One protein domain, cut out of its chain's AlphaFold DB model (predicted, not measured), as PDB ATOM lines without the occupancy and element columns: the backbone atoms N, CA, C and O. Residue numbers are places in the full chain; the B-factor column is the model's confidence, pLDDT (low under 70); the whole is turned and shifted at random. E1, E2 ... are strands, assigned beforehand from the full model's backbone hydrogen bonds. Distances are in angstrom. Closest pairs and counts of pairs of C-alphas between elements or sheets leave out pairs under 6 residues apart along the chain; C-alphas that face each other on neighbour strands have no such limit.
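AT A GLANCE: This is residues 243 to 355 of the 638 residues of an uncharacterized protein of Prevotella sp. OH937_COT-195 (UniProt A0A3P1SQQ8). Amid little regular structure, two small antiparallel sheets stand partly face to face as a sandwich: strongly twisted E1-E4-E2-E3 and smaller E6-E5-E7, joined by a long loop, residues 291 to 322. The printed part has 113 residues, no named helix and seven strands, E1 to E7 in chain order, with 45 residues, under half: all strand. It is compact, radius of gyration of the C-alphas 14.3 A, yet elongated, 44 by 28 by 24 A.

IN THESE COORDINATES: E1, residues 243 to 247, begins at C-alpha 243 (19.360, -26.037, 22.238). E2 spans 259 to 267, 22.9 A; E3 272 to 277; E4 285 to 290. E5, 323 to 330, 17.9 A, bends by 75 degrees at residue 327. E6 spans 333 to 338; E7, 350 to 354, ends at C-alpha 354 (19.568, -40.314, 5.928).

HOW THE PARTS SIT: Within hydrogen-bond range are N 244 and O 288 of E1 and E4, 2.8 A; N 260 and O 289 of E2 and E4, 2.8 A; N 263 and O 275 of hairpin E2 and E3, 3.0 A; N 328 and O 335 of hairpin E5 and E6, 2.9 A; N 325 and O 352 of E5 and E7, 2.9 A. The sheets' facing parts are 10.1 A apart centre to centre, their best planes 26 degrees apart. The closest C-alphas of E2 and E7, Ala 267 and Val 354, are 5.7 A apart.

THE WHOLE: The farthest C-alphas, Asp 300 and Pro 342, are 44.6 A apart. The printed part has no cut; links E1 to E2, E4 to E5 and E6 to E7 are long. Residues 298 to 305, 319 to 322, 340 to 344 and 355 have pLDDT under 70.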
ATOM      1  N   TRP A 243      19.997 -25.267  23.298       90.88
ATOM      2  CA  TRP A 243      19.360 -26.037  22.238       90.88
ATOM      3  C   TRP A 243      18.420 -27.091  22.818       90.88
ATOM      4  O   TRP A 243      18.782 -27.782  23.777       90.88
ATOM      5  N   ARG A 244      17.227 -27.216  22.239       88.94
ATOM      6  CA  ARG A 244      16.164 -28.136  22.668       88.94
ATOM      7  C   ARG A 244      15.362 -28.627  21.469       88.94
ATOM      8  O   ARG A 244      15.391 -28.024  20.401       88.94
ATOM      9  N   THR A 245      14.636 -29.712  21.665       91.94
ATOM     10  CA  THR A 245      13.663 -30.243  20.711       91.94
ATOM     11  C   THR A 245      12.273 -29.735  21.074       91.94
ATOM     12  O   THR A 245      11.960 -29.598  22.255       91.94
ATOM     13  N   PHE A 246      11.445 -29.424  20.084       91.25
ATOM     14  CA  PHE A 246      10.129 -28.830  20.295       91.25
ATOM     15  C   PHE A 246       9.120 -29.403  19.306       91.25
ATOM     16  O   PHE A 246       9.314 -29.281  18.105       91.25
ATOM     17  N   THR A 247       8.041 -30.001  19.802       90.25
ATOM     18  CA  THR A 247       6.871 -30.327  18.980       90.25
ATOM     19  C   THR A 247       5.787 -29.307  19.276       90.25
ATOM     20  O   THR A 247       5.396 -29.144  20.435       90.25
ATOM     21  N   THR A 248       5.304 -28.610  18.254       86.88
ATOM     22  CA  THR A 248       4.217 -27.643  18.421       86.88
ATOM     23  C   THR A 248       2.935 -28.363  18.830       86.88
ATOM     24  O   THR A 248       2.520 -29.350  18.225       86.88
ATOM     25  N   LYS A 249       2.274 -27.875  19.879       80.00
ATOM     26  CA  LYS A 249       0.988 -28.428  20.333       80.00
ATOM     27  C   LYS A 249      -0.207 -27.841  19.573       80.00
ATOM     28  O   LYS A 249      -1.254 -28.467  19.450       80.00
ATOM     29  N   TYR A 250      -0.038 -26.623  19.087       79.25
ATOM     30  CA  TYR A 250      -1.005 -25.813  18.359       79.25
ATOM     31  C   TYR A 250      -0.243 -25.022  17.293       79.25
ATOM     32  O   TYR A 250       0.988 -24.970  17.338       79.25
ATOM     33  N   ASP A 251      -0.949 -24.381  16.371       83.06
ATOM     34  CA  ASP A 251      -0.326 -23.443  15.436       83.06
ATOM     35  C   ASP A 251       0.375 -22.349  16.243       83.06
ATOM     36  O   ASP A 251      -0.241 -21.698  17.084       83.06
ATOM     37  N   THR A 252       1.690 -22.238  16.101       84.62
ATOM     38  CA  THR A 252       2.565 -21.523  17.030       84.62
ATOM     39  C   THR A 252       3.284 -20.394  16.312       84.62
ATOM     40  O   THR A 252       3.949 -20.609  15.300       84.62
ATOM     41  N   ASP A 253       3.215 -19.198  16.892       85.56
ATOM     42  CA  ASP A 253       4.060 -18.067  16.512       85.56
ATOM     43  C   ASP A 253       5.428 -18.192  17.195       85.56
ATOM     44  O   ASP A 253       5.517 -18.294  18.421       85.56
ATOM     45  N   LEU A 254       6.488 -18.197  16.390       88.75
ATOM     46  CA  LEU A 254       7.873 -18.384  16.823       88.75
ATOM     47  C   LEU A 254       8.676 -17.078  16.744       88.75
ATOM     48  O   LEU A 254       9.878 -17.088  17.010       88.75
ATOM     49  N   ASN A 255       8.035 -15.944  16.428       88.12
ATOM     50  CA  ASN A 255       8.659 -14.617  16.377       88.12
ATOM     51  C   ASN A 255       8.911 -14.027  17.773       88.12
ATOM     52  O   ASN A 255       8.498 -12.905  18.076       88.12
ATOM     53  N   ILE A 256       9.573 -14.786  18.639       88.81
ATOM     54  CA  ILE A 256      10.005 -14.345  19.964       88.81
ATOM     55  C   ILE A 256      11.469 -13.920  19.840       88.81
ATOM     56  O   ILE A 256      12.312 -14.683  19.366       88.81
ATOM     57  N   ALA A 257      11.802 -12.694  20.239       89.25
ATOM     58  CA  ALA A 257      13.186 -12.236  20.170       89.25
ATOM     59  C   ALA A 257      14.084 -13.108  21.067       89.25
ATOM     60  O   ALA A 257      13.712 -13.444  22.189       89.25
ATOM     61  N   GLY A 258      15.255 -13.509  20.565       88.12
ATOM     62  CA  GLY A 258      16.145 -14.447  21.264       88.12
ATOM     63  C   GLY A 258      15.765 -15.931  21.129       88.12
ATOM     64  O   GLY A 258      16.466 -16.776  21.694       88.12
ATOM     65  N   LEU A 259      14.708 -16.248  20.370       92.00
ATOM     66  CA  LEU A 259      14.363 -17.596  19.929       92.00
ATOM     67  C   LEU A 259      14.734 -17.780  18.450       92.00
ATOM     68  O   LEU A 259      14.312 -17.028  17.569       92.00
ATOM     69  N   ASP A 260      15.489 -18.834  18.169       93.50
ATOM     70  CA  ASP A 260      15.643 -19.378  16.830       93.50
ATOM     71  C   ASP A 260      14.995 -20.757  16.788       93.50
ATOM     72  O   ASP A 260      15.399 -21.656  17.521       93.50
ATOM     73  N   ALA A 261      14.003 -20.938  15.927       93.69
ATOM     74  CA  ALA A 261      13.403 -22.236  15.666       93.69
ATOM     75  C   ALA A 261      13.807 -22.701  14.272       93.69
ATOM     76  O   ALA A 261      13.806 -21.903  13.338       93.69
ATOM     77  N   PHE A 262      14.160 -23.975  14.131       94.81
ATOM     78  CA  PHE A 262      14.653 -24.522  12.877       94.81
ATOM     79  C   PHE A 262      13.925 -25.801  12.481       94.81
ATOM     80  O   PHE A 262      13.752 -26.714  13.298       94.81
ATOM     81  N   LYS A 263      13.585 -25.874  11.195       94.00
ATOM     82  CA  LYS A 263      13.272 -27.123  10.494       94.00
ATOM     83  C   LYS A 263      14.547 -27.712   9.888       94.00
ATOM     84  O   LYS A 263      15.516 -26.979   9.668       94.00
ATOM     85  N   VAL A 264      14.549 -29.011   9.599       92.56
ATOM     86  CA  VAL A 264      15.602 -29.641   8.779       92.56
ATOM     87  C   VAL A 264      15.063 -29.841   7.375       92.56
ATOM     88  O   VAL A 264      14.099 -30.577   7.240       92.56
ATOM     89  N   THR A 265      15.687 -29.240   6.364       88.81
ATOM     90  CA  THR A 265      15.246 -29.340   4.957       88.81
ATOM     91  C   THR A 265      15.983 -30.402   4.154       88.81
ATOM     92  O   THR A 265      15.479 -30.891   3.152       88.81
ATOM     93  N   ALA A 266      17.185 -30.783   4.590       85.19
ATOM     94  CA  ALA A 266      17.966 -31.835   3.954       85.19
ATOM     95  C   ALA A 266      18.878 -32.519   4.974       85.19
ATOM     96  O   ALA A 266      19.466 -31.862   5.838       85.19
ATOM     97  N   ALA A 267      19.033 -33.835   4.844       82.19
ATOM     98  CA  ALA A 267      19.967 -34.630   5.629       82.19
ATOM     99  C   ALA A 267      20.702 -35.609   4.706       82.19
ATOM    100  O   ALA A 267      20.091 -36.485   4.101       82.19
ATOM    101  N   THR A 268      22.021 -35.468   4.610       82.81
ATOM    102  CA  THR A 268      22.921 -36.425   3.960       82.81
ATOM    103  C   THR A 268      23.880 -37.004   4.994       82.81
ATOM    104  O   THR A 268      23.932 -36.554   6.141       82.81
ATOM    105  N   LYS A 269      24.689 -37.984   4.586       72.38
ATOM    106  CA  LYS A 269      25.721 -38.568   5.449       72.38
ATOM    107  C   LYS A 269      26.726 -37.535   5.975       72.38
ATOM    108  O   LYS A 269      27.259 -37.709   7.062       72.38
ATOM    109  N   ASP A 270      26.969 -36.459   5.235       76.69
ATOM    110  CA  ASP A 270      28.011 -35.491   5.585       76.69
ATOM    111  C   ASP A 270      27.449 -34.167   6.118       76.69
ATOM    112  O   ASP A 270      28.179 -33.386   6.734       76.69
ATOM    113  N   LYS A 271      26.163 -33.876   5.879       81.38
ATOM    114  CA  LYS A 271      25.582 -32.564   6.177       81.38
ATOM    115  C   LYS A 271      24.097 -32.641   6.509       81.38
ATOM    116  O   LYS A 271      23.317 -33.256   5.793       81.38
ATOM    117  N   ILE A 272      23.703 -31.900   7.542       85.50
ATOM    118  CA  ILE A 272      22.300 -31.604   7.847       85.50
ATOM    119  C   ILE A 272      22.088 -30.104   7.671       85.50
ATOM    120  O   ILE A 272      22.845 -29.294   8.217       85.50
ATOM    121  N   THR A 273      21.092 -29.746   6.868       88.12
ATOM    122  CA  THR A 273      20.746 -28.365   6.528       88.12
ATOM    123  C   THR A 273      19.524 -27.935   7.325       88.12
ATOM    124  O   THR A 273      18.519 -28.642   7.365       88.12
ATOM    125  N   TYR A 274      19.619 -26.761   7.947       87.94
ATOM    126  CA  TYR A 274      18.560 -26.175   8.759       87.94
ATOM    127  C   TYR A 274      18.091 -24.871   8.142       87.94
ATOM    128  O   TYR A 274      18.904 -24.098   7.631       87.94
ATOM    129  N   GLU A 275      16.807 -24.590   8.290       92.12
ATOM    130  CA  GLU A 275      16.217 -23.310   7.921       92.12
ATOM    131  C   GLU A 275      15.470 -22.743   9.124       92.12
ATOM    132  O   GLU A 275      14.768 -23.476   9.827       92.12
ATOM    133  N   LYS A 276      15.653 -21.444   9.390       93.25
ATOM    134  CA  LYS A 276      14.945 -20.767  10.474       93.25
ATOM    135  C   LYS A 276      13.487 -20.560  10.071       93.25
ATOM    136  O   LYS A 276      13.220 -20.052   8.990       93.25
ATOM    137  N   VAL A 277      12.570 -20.889  10.972       92.00
ATOM    138  CA  VAL A 277      11.129 -20.681  10.802       92.00
ATOM    139  C   VAL A 277      10.596 -19.709  11.851       92.00
ATOM    140  O   VAL A 277      11.116 -19.619  12.965       92.00
ATOM    141  N   THR A 278       9.561 -18.968  11.476       89.81
ATOM    142  CA  THR A 278       8.931 -17.917  12.293       89.81
ATOM    143  C   THR A 278       7.522 -18.275  12.751       89.81
ATOM    144  O   THR A 278       6.974 -17.627  13.636       89.81
ATOM    145  N   GLU A 279       6.949 -19.329  12.187       88.06
ATOM    146  CA  GLU A 279       5.640 -19.876  12.518       88.06
ATOM    147  C   GLU A 279       5.630 -21.372  12.203       88.06
ATOM    148  O   GLU A 279       6.457 -21.840  11.417       88.06
ATOM    149  N   ALA A 280       4.744 -22.128  12.847       89.12
ATOM    150  CA  ALA A 280       4.656 -23.569  12.654       89.12
ATOM    151  C   ALA A 280       3.266 -24.117  13.018       89.12
ATOM    152  O   ALA A 280       2.796 -23.824  14.120       89.12
ATOM    153  N   PRO A 281       2.643 -24.967  12.183       88.31
ATOM    154  CA  PRO A 281       1.358 -25.587  12.501       88.31
ATOM    155  C   PRO A 281       1.487 -26.611  13.617       88.31
ATOM    156  O   PRO A 281       2.587 -27.099  13.894       88.31
ATOM    157  N   ALA A 282       0.367 -26.959  14.245       87.06
ATOM    158  CA  ALA A 282       0.290 -28.003  15.261       87.06
ATOM    159  C   ALA A 282       0.908 -29.335  14.781       87.06
ATOM    160  O   ALA A 282       0.702 -29.764  13.649       87.06
ATOM    161  N   GLY A 283       1.652 -30.013  15.658       87.62
ATOM    162  CA  GLY A 283       2.306 -31.297  15.384       87.62
ATOM    163  C   GLY A 283       3.670 -31.203  14.687       87.62
ATOM    164  O   GLY A 283       4.277 -32.233  14.401       87.62
ATOM    165  N   THR A 284       4.187 -30.000  14.435       91.50
ATOM    166  CA  THR A 284       5.496 -29.786  13.801       91.50
ATOM    167  C   THR A 284       6.635 -30.047  14.782       91.50
ATOM    168  O   THR A 284       6.702 -29.421  15.838       91.50
ATOM    169  N   ASN A 285       7.590 -30.898  14.398       93.81
ATOM    170  CA  ASN A 285       8.824 -31.141  15.147       93.81
ATOM    171  C   ASN A 285       9.934 -30.178  14.717       93.81
ATOM    172  O   ASN A 285      10.317 -30.146  13.556       93.81
ATOM    173  N   LEU A 286      10.498 -29.429  15.649       94.88
ATOM    174  CA  LEU A 286      11.537 -28.434  15.426       94.88
ATOM    175  C   LEU A 286      12.692 -28.664  16.395       94.88
ATOM    176  O   LEU A 286      12.525 -29.228  17.481       94.88
ATOM    177  N   ILE A 287      13.869 -28.170  16.031       94.88
ATOM    178  CA  ILE A 287      14.895 -27.859  17.025       94.88
ATOM    179  C   ILE A 287      14.854 -26.362  17.279       94.88
ATOM    180  O   ILE A 287      14.735 -25.562  16.355       94.88
ATOM    181  N   ILE A 288      14.944 -25.971  18.540       93.75
ATOM    182  CA  ILE A 288      14.970 -24.570  18.924       93.75
ATOM    183  C   ILE A 288      16.258 -24.267  19.665       93.75
ATOM    184  O   ILE A 288      16.777 -25.085  20.427       93.75
ATOM    185  N   ARG A 289      16.758 -23.060  19.460       92.25
ATOM    186  CA  ARG A 289      17.801 -22.439  20.255       92.25
ATOM    187  C   ARG A 289      17.189 -21.215  20.906       92.25
ATOM    188  O   ARG A 289      16.766 -20.300  20.210       92.25
ATOM    189  N   SER A 290      17.156 -21.196  22.230       90.31
ATOM    190  CA  SER A 290      16.575 -20.079  22.967       90.31
ATOM    191  C   SER A 290      17.542 -19.546  24.008       90.31
ATOM    192  O   SER A 290      18.146 -20.319  24.759       90.31
ATOM    193  N   LEU A 291      17.677 -18.223  24.039       85.25
ATOM    194  CA  LEU A 291      18.401 -17.496  25.081       85.25
ATOM    195  C   LEU A 291      17.643 -17.508  26.418       85.25
ATOM    196  O   LEU A 291      18.247 -17.619  27.481       85.25
ATOM    197  N   VAL A 292      16.316 -17.407  26.346       85.88
ATOM    198  CA  VAL A 292      15.396 -17.310  27.489       85.88
ATOM    199  C   VAL A 292      14.399 -18.467  27.484       85.88
ATOM    200  O   VAL A 292      14.384 -19.263  26.548       85.88
ATOM    201  N   ALA A 293      13.567 -18.596  28.517       87.44
ATOM    202  CA  ALA A 293      12.446 -19.535  28.494       87.44
ATOM    203  C   ALA A 293      11.309 -18.930  27.639       87.44
ATOM    204  O   ALA A 293      10.731 -17.922  28.057       87.44
ATOM    205  N   PRO A 294      11.020 -19.457  26.434       88.12
ATOM    206  CA  PRO A 294       9.976 -18.903  25.583       88.12
ATOM    207  C   PRO A 294       8.591 -19.317  26.087       88.12
ATOM    208  O   PRO A 294       8.423 -20.373  26.695       88.12
ATOM    209  N   VAL A 295       7.585 -18.501  25.790       87.00
ATOM    210  CA  VAL A 295       6.182 -18.814  26.066       87.00
ATOM    211  C   VAL A 295       5.408 -18.790  24.770       87.00
ATOM    212  O   VAL A 295       5.196 -17.740  24.156       87.00
ATOM    213  N   PHE A 296       4.990 -19.984  24.371       83.38
ATOM    214  CA  PHE A 296       4.267 -20.212  23.138       83.38
ATOM    215  C   PHE A 296       2.770 -19.994  23.316       83.38
ATOM    216  O   PHE A 296       2.212 -20.083  24.414       83.38
ATOM    217  N   TYR A 297       2.129 -19.677  22.199       73.06
ATOM    218  CA  TYR A 297       0.716 -19.367  22.157       73.06
ATOM    219  C   TYR A 297       0.103 -19.775  20.821       73.06
ATOM    220  O   TYR A 297       0.805 -19.761  19.810       73.06
ATOM    221  N   SER A 298      -1.190 -20.117  20.812       66.75
ATOM    222  CA  SER A 298      -1.862 -20.522  19.576       66.75
ATOM    223  C   SER A 298      -2.186 -19.325  18.676       66.75
ATOM    224  O   SER A 298      -2.741 -18.323  19.140       66.75
ATOM    225  N   THR A 299      -1.865 -19.412  17.385       61.81
ATOM    226  CA  THR A 299      -2.204 -18.390  16.381       61.81
ATOM    227  C   THR A 299      -3.679 -18.468  15.972       61.81
ATOM    228  O   THR A 299      -4.362 -19.458  16.231       61.81
ATOM    229  N   ASP A 300      -4.218 -17.369  15.428       49.25
ATOM    230  CA  ASP A 300      -5.570 -17.290  14.831       49.25
ATOM    231  C   ASP A 300      -5.580 -17.599  13.332       49.25
ATOM    232  O   ASP A 300      -6.621 -17.914  12.763       49.25
ATOM    233  N   THR A 301      -4.425 -17.481  12.690       54.34
ATOM    234  CA  THR A 301      -4.212 -17.866  11.304       54.34
ATOM    235  C   THR A 301      -3.840 -19.336  11.257       54.34
ATOM    236  O   THR A 301      -2.930 -19.746  11.984       54.34
ATOM    237  N   GLU A 302      -4.520 -20.092  10.392       57.78
ATOM    238  CA  GLU A 302      -4.022 -21.393   9.949       57.78
ATOM    239  C   GLU A 302      -2.635 -21.149   9.356       57.78
ATOM    240  O   GLU A 302      -2.483 -20.485   8.326       57.78
ATOM    241  N   THR A 303      -1.604 -21.589  10.072       62.66
ATOM    242  CA  THR A 303      -0.238 -21.522   9.557       62.66
ATOM    243  C   THR A 303      -0.109 -22.548   8.443       62.66
ATOM    244  O   THR A 303      -0.604 -23.670   8.571       62.66
ATOM    245  N   SER A 304       0.566 -22.186   7.355       66.69
ATOM    246  CA  SER A 304       0.812 -23.138   6.271       66.69
ATOM    247  C   SER A 304       1.652 -24.325   6.773       66.69
ATOM    248  O   SER A 304       2.469 -24.149   7.684       66.69
ATOM    249  N   PRO A 305       1.488 -25.534   6.202       66.31
ATOM    250  CA  PRO A 305       2.372 -26.655   6.495       66.31
ATOM    251  C   PRO A 305       3.828 -26.242   6.289       66.31
ATOM    252  O   PRO A 305       4.181 -25.675   5.255       66.31
ATOM    253  N   ILE A 306       4.683 -26.541   7.272       75.31
ATOM    254  CA  ILE A 306       6.123 -26.412   7.075       75.31
ATOM    255  C   ILE A 306       6.547 -27.536   6.133       75.31
ATOM    256  O   ILE A 306       6.769 -28.671   6.561       75.31
ATOM    257  N   ALA A 307       6.638 -27.204   4.848       76.56
ATOM    258  CA  ALA A 307       7.153 -28.104   3.832       76.56
ATOM    259  C   ALA A 307       8.602 -28.518   4.143       76.56
ATOM    260  O   ALA A 307       9.382 -27.759   4.743       76.56
ATOM    261  N   ASP A 308       8.920 -29.743   3.729       81.12
ATOM    262  CA  ASP A 308      10.265 -30.324   3.704       81.12
ATOM    263  C   ASP A 308      10.943 -30.489   5.066       81.12
ATOM    264  O   ASP A 308      12.154 -30.636   5.141       81.12
ATOM    265  N   ASN A 309      10.193 -30.490   6.171       92.19
ATOM    266  CA  ASN A 309      10.779 -30.726   7.487       92.19
ATOM    267  C   ASN A 309      11.015 -32.222   7.761       92.19
ATOM    268  O   ASN A 309      10.076 -32.986   7.988       92.19
ATOM    269  N   LEU A 310      12.281 -32.633   7.812       92.19
ATOM    270  CA  LEU A 310      12.699 -34.031   7.961       92.19
ATOM    271  C   LEU A 310      12.773 -34.527   9.415       92.19
ATOM    272  O   LEU A 310      13.070 -35.702   9.646       92.19
ATOM    273  N   ILE A 311      12.537 -33.659  10.405       93.62
ATOM    274  CA  ILE A 311      12.641 -34.020  11.824       93.62
ATOM    275  C   ILE A 311      11.501 -34.966  12.227       93.62
ATOM    276  O   ILE A 311      10.316 -34.627  12.163       93.62
ATOM    277  N   LYS A 312      11.874 -36.136  12.745       91.62
ATOM    278  CA  LYS A 312      10.969 -37.157  13.287       91.62
ATOM    279  C   LYS A 312      11.211 -37.357  14.780       91.62
ATOM    280  O   LYS A 312      12.256 -36.973  15.303       91.62
ATOM    281  N   VAL A 313      10.251 -37.977  15.463       91.12
ATOM    282  CA  VAL A 313      10.345 -38.337  16.885       91.12
ATOM    283  C   VAL A 313      10.217 -39.849  17.011       91.12
ATOM    284  O   VAL A 313       9.252 -40.425  16.517       91.12
ATOM    285  N   SER A 314      11.208 -40.496  17.623       88.69
ATOM    286  CA  SER A 314      11.206 -41.946  17.823       88.69
ATOM    287  C   SER A 314      10.110 -42.340  18.813       88.69
ATOM    288  O   SER A 314       9.936 -41.688  19.843       88.69
ATOM    289  N   ASP A 315       9.412 -43.437  18.549       87.75
ATOM    290  CA  ASP A 315       8.470 -44.079  19.473       87.75
ATOM    291  C   ASP A 315       9.138 -45.165  20.340       87.75
ATOM    292  O   ASP A 315       8.477 -45.817  21.147       87.75
ATOM    293  N   GLY A 316      10.456 -45.351  20.202       82.75
ATOM    294  CA  GLY A 316      11.199 -46.418  20.870       82.75
ATOM    295  C   GLY A 316      11.353 -47.694  20.044       82.75
ATOM    296  O   GLY A 316      11.921 -48.656  20.554       82.75
ATOM    297  N   THR A 317      10.856 -47.729  18.805       79.62
ATOM    298  CA  THR A 317      10.899 -48.922  17.938       79.62
ATOM    299  C   THR A 317      11.788 -48.761  16.708       79.62
ATOM    300  O   THR A 317      12.011 -49.732  15.989       79.62
ATOM    301  N   VAL A 318      12.343 -47.564  16.485       73.25
ATOM    302  CA  VAL A 318      13.192 -47.259  15.327       73.25
ATOM    303  C   VAL A 318      14.457 -48.128  15.345       73.25
ATOM    304  O   VAL A 318      15.251 -48.067  16.289       73.25
ATOM    305  N   THR A 319      14.628 -48.935  14.295       62.62
ATOM    306  CA  THR A 319      15.785 -49.811  14.061       62.62
ATOM    307  C   THR A 319      16.725 -49.235  12.996       62.62
ATOM    308  O   THR A 319      16.296 -48.470  12.142       62.62
ATOM    309  N   ASN A 320      18.009 -49.601  13.050       56.53
ATOM    310  CA  ASN A 320      19.091 -49.060  12.208       56.53
ATOM    311  C   ASN A 320      19.179 -49.675  10.789       56.53
ATOM    312  O   ASN A 320      20.267 -49.807  10.245       56.53
ATOM    313  N   ASP A 321      18.071 -50.039  10.142       57.06
ATOM    314  CA  ASP A 321      18.116 -50.429   8.719       57.06
ATOM    315  C   ASP A 321      18.432 -49.239   7.783       57.06
ATOM    316  O   ASP A 321      18.674 -49.429   6.592       57.06
ATOM    317  N   LYS A 322      18.478 -48.016   8.334       63.69
ATOM    318  CA  LYS A 322      18.836 -46.759   7.665       63.69
ATOM    319  C   LYS A 322      19.865 -45.970   8.482       63.69
ATOM    320  O   LYS A 322      19.950 -46.112   9.702       63.69
ATOM    321  N   THR A 323      20.619 -45.088   7.823       78.38
ATOM    322  CA  THR A 323      21.569 -44.195   8.506       78.38
ATOM    323  C   THR A 323      20.792 -43.149   9.308       78.38
ATOM    324  O   THR A 323      20.051 -42.348   8.744       78.38
ATOM    325  N   ILE A 324      20.950 -43.123  10.631       86.31
ATOM    326  CA  ILE A 324      20.182 -42.243  11.523       86.31
ATOM    327  C   ILE A 324      21.099 -41.229  12.198       86.31
ATOM    328  O   ILE A 324      22.155 -41.569  12.737       86.31
ATOM    329  N   TYR A 325      20.644 -39.977  12.224       89.06
ATOM    330  CA  TYR A 325      21.240 -38.934  13.040       89.06
ATOM    331  C   TYR A 325      20.248 -38.508  14.113       89.06
ATOM    332  O   TYR A 325      19.166 -38.011  13.800       89.06
ATOM    333  N   ALA A 326      20.616 -38.677  15.379       89.94
ATOM    334  CA  ALA A 326      19.813 -38.233  16.509       89.94
ATOM    335  C   ALA A 326      20.265 -36.844  16.963       89.94
ATOM    336  O   ALA A 326      21.463 -36.552  17.035       89.94
ATOM    337  N   PHE A 327      19.312 -35.973  17.280       91.69
ATOM    338  CA  PHE A 327      19.625 -34.697  17.899       91.69
ATOM    339  C   PHE A 327      20.036 -34.918  19.349       91.69
ATOM    340  O   PHE A 327      19.298 -35.499  20.145       91.69
ATOM    341  N   GLY A 328      21.203 -34.412  19.717       89.12
ATOM    342  CA  GLY A 328      21.718 -34.573  21.063       89.12
ATOM    343  C   GLY A 328      22.855 -33.618  21.366       89.12
ATOM    344  O   GLY A 328      23.157 -32.698  20.604       89.12
ATOM    345  N   LYS A 329      23.490 -33.842  22.516       88.44
ATOM    346  CA  LYS A 329      24.697 -33.130  22.927       88.44
ATOM    347  C   LYS A 329      25.874 -34.097  22.937       88.44
ATOM    348  O   LYS A 329      25.867 -35.047  23.716       88.44
ATOM    349  N   LYS A 330      26.911 -33.820  22.146       83.88
ATOM    350  CA  LYS A 330      28.166 -34.585  22.131       83.88
ATOM    351  C   LYS A 330      29.343 -33.640  22.324       83.88
ATOM    352  O   LYS A 330      29.428 -32.602  21.674       83.88
ATOM    353  N   GLU A 331      30.224 -33.967  23.271       87.06
ATOM    354  CA  GLU A 331      31.424 -33.166  23.584       87.06
ATOM    355  C   GLU A 331      31.127 -31.669  23.817       87.06
ATOM    356  O   GLU A 331      31.861 -30.780  23.394       87.06
ATOM    357  N   GLY A 332      30.003 -31.370  24.477       82.44
ATOM    358  CA  GLY A 332      29.604 -29.992  24.776       82.44
ATOM    359  C   GLY A 332      28.845 -29.275  23.655       82.44
ATOM    360  O   GLY A 332      28.243 -28.238  23.927       82.44
ATOM    361  N   LYS A 333      28.807 -29.829  22.440       84.94
ATOM    362  CA  LYS A 333      28.126 -29.248  21.277       84.94
ATOM    363  C   LYS A 333      26.779 -29.922  21.054       84.94
ATOM    364  O   LYS A 333      26.642 -31.120  21.281       84.94
ATOM    365  N   TYR A 334      25.788 -29.136  20.652       88.56
ATOM    366  CA  TYR A 334      24.487 -29.647  20.241       88.56
ATOM    367  C   TYR A 334      24.437 -29.774  18.728       88.56
ATOM    368  O   TYR A 334      24.997 -28.943  18.011       88.56
ATOM    369  N   GLY A 335      23.753 -30.805  18.261       89.56
ATOM    370  CA  GLY A 335      23.578 -31.072  16.848       89.56
ATOM    371  C   GLY A 335      23.002 -32.457  16.627       89.56
ATOM    372  O   GLY A 335      22.759 -33.215  17.566       89.56
ATOM    373  N   PHE A 336      22.789 -32.773  15.361       89.50
ATOM    374  CA  PHE A 336      22.442 -34.113  14.936       89.50
ATOM    375  C   PHE A 336      23.723 -34.935  14.754       89.50
ATOM    376  O   PHE A 336      24.620 -34.544  14.007       89.50
ATOM    377  N   TYR A 337      23.821 -36.057  15.462       87.94
ATOM    378  CA  TYR A 337      24.989 -36.934  15.460       87.94
ATOM    379  C   TYR A 337      24.615 -38.318  14.955       87.94
ATOM    380  O   TYR A 337      23.560 -38.840  15.299       87.94
ATOM    381  N   HIS A 338      25.512 -38.906  14.164       86.25
ATOM    382  CA  HIS A 338      25.364 -40.271  13.683       86.25
ATOM    383  C   HIS A 338      25.325 -41.247  14.863       86.25
ATOM    384  O   HIS A 338      26.269 -41.277  15.666       86.25
ATOM    385  N   GLU A 339      24.282 -42.068  14.934       76.19
ATOM    386  CA  GLU A 339      24.165 -43.124  15.939       76.19
ATOM    387  C   GLU A 339      24.794 -44.420  15.417       76.19
ATOM    388  O   GLU A 339      24.402 -44.959  14.384       76.19
ATOM    389  N   ALA A 340      25.829 -44.908  16.105       59.53
ATOM    390  CA  ALA A 340      26.518 -46.143  15.729       59.53
ATOM    391  C   ALA A 340      25.712 -47.375  16.172       59.53
ATOM    392  O   ALA A 340      25.138 -47.388  17.260       59.53
ATOM    393  N   GLU A 341      25.696 -48.428  15.350       56.53
ATOM    394  CA  GLU A 341      25.016 -49.678  15.699       56.53
ATOM    395  C   GLU A 341      25.600 -50.364  16.950       56.53
ATOM    396  O   GLU A 341      26.822 -50.335  17.150       56.53
ATOM    397  N   PRO A 342      24.773 -51.089  17.737       50.47
ATOM    398  CA  PRO A 342      23.311 -51.194  17.674       50.47
ATOM    399  C   PRO A 342      22.641 -50.337  18.761       50.47
ATOM    400  O   PRO A 342      22.857 -50.562  19.954       50.47
ATOM    401  N   ALA A 343      21.774 -49.398  18.376       55.62
ATOM    402  CA  ALA A 343      20.954 -48.661  19.332       55.62
ATOM    403  C   ALA A 343      19.530 -48.495  18.800       55.62
ATOM    404  O   ALA A 343      19.292 -47.787  17.828       55.62
ATOM    405  N   THR A 344      18.564 -49.134  19.458       68.94
ATOM    406  CA  THR A 344      17.170 -48.697  19.385       68.94
ATOM    407  C   THR A 344      17.116 -47.266  19.910       68.94
ATOM    408  O   THR A 344      17.506 -47.024  21.058       68.94
ATOM    409  N   LEU A 345      16.666 -46.311  19.090       78.06
ATOM    410  CA  LEU A 345      16.501 -44.937  19.560       78.06
ATOM    411  C   LEU A 345      15.460 -44.907  20.676       78.06
ATOM    412  O   LEU A 345      14.337 -45.367  20.477       78.06
ATOM    413  N   ALA A 346      15.793 -44.303  21.816       84.25
ATOM    414  CA  ALA A 346      14.842 -44.129  22.904       84.25
ATOM    415  C   ALA A 346      13.600 -43.347  22.438       84.25
ATOM    416  O   ALA A 346      13.713 -42.406  21.644       84.25
ATOM    417  N   ALA A 347      12.425 -43.708  22.954       87.19
ATOM    418  CA  ALA A 347      11.194 -42.971  22.691       87.19
ATOM    419  C   ALA A 347      11.353 -41.483  23.060       87.19
ATOM    420  O   ALA A 347      11.958 -41.147  24.080       87.19
ATOM    421  N   GLY A 348      10.832 -40.592  22.220       85.25
ATOM    422  CA  GLY A 348      10.983 -39.141  22.345       85.25
ATOM    423  C   GLY A 348      12.273 -38.573  21.740       85.25
ATOM    424  O   GLY A 348      12.440 -37.355  21.721       85.25
ATOM    425  N   THR A 349      13.179 -39.409  21.221       88.94
ATOM    426  CA  THR A 349      14.402 -38.927  20.557       88.94
ATOM    427  C   THR A 349      14.057 -38.275  19.226       88.94
ATOM    428  O   THR A 349      13.448 -38.914  18.368       88.94
ATOM    429  N   PHE A 350      14.467 -37.021  19.036       93.12
ATOM    430  CA  PHE A 350      14.344 -36.356  17.742       93.12
ATOM    431  C   PHE A 350      15.461 -36.838  16.832       93.12
ATOM    432  O   PHE A 350      16.627 -36.848  17.227       93.12
ATOM    433  N   TYR A 351      15.115 -37.220  15.614       91.12
ATOM    434  CA  TYR A 351      16.067 -37.780  14.673       91.12
ATOM    435  C   TYR A 351      15.724 -37.385  13.246       91.12
ATOM    436  O   TYR A 351      14.591 -37.019  12.929       91.12
ATOM    437  N   VAL A 352      16.729 -37.469  12.389       90.56
ATOM    438  CA  VAL A 352      16.570 -37.442  10.941       90.56
ATOM    439  C   VAL A 352      17.128 -38.742  10.389       90.56
ATOM    440  O   VAL A 352      18.127 -39.270  10.882       90.56
ATOM    441  N   MET A 353      16.449 -39.280   9.385       84.88
ATOM    442  CA  MET A 353      16.949 -40.422   8.633       84.88
ATOM    443  C   MET A 353      17.652 -39.902   7.396       84.88
ATOM    444  O   MET A 353      17.099 -39.096   6.654       84.88
ATOM    445  N   VAL A 354      18.870 -40.380   7.198       76.25
ATOM    446  CA  VAL A 354      19.568 -40.314   5.928       76.25
ATOM    447  C   VAL A 354      19.236 -41.612   5.219       76.25
ATOM    448  O   VAL A 354      19.680 -42.694   5.612       76.25
ATOM    449  N   GLU A 355      18.389 -41.510   4.207       55.84
ATOM    450  CA  GLU A 355      18.114 -42.644   3.342       55.84
ATOM    451  C   GLU A 355      19.334 -42.839   2.431       55.84
ATOM    452  O   GLU A 355      19.690 -41.954   1.654       55.84
TER     453      GLU A 355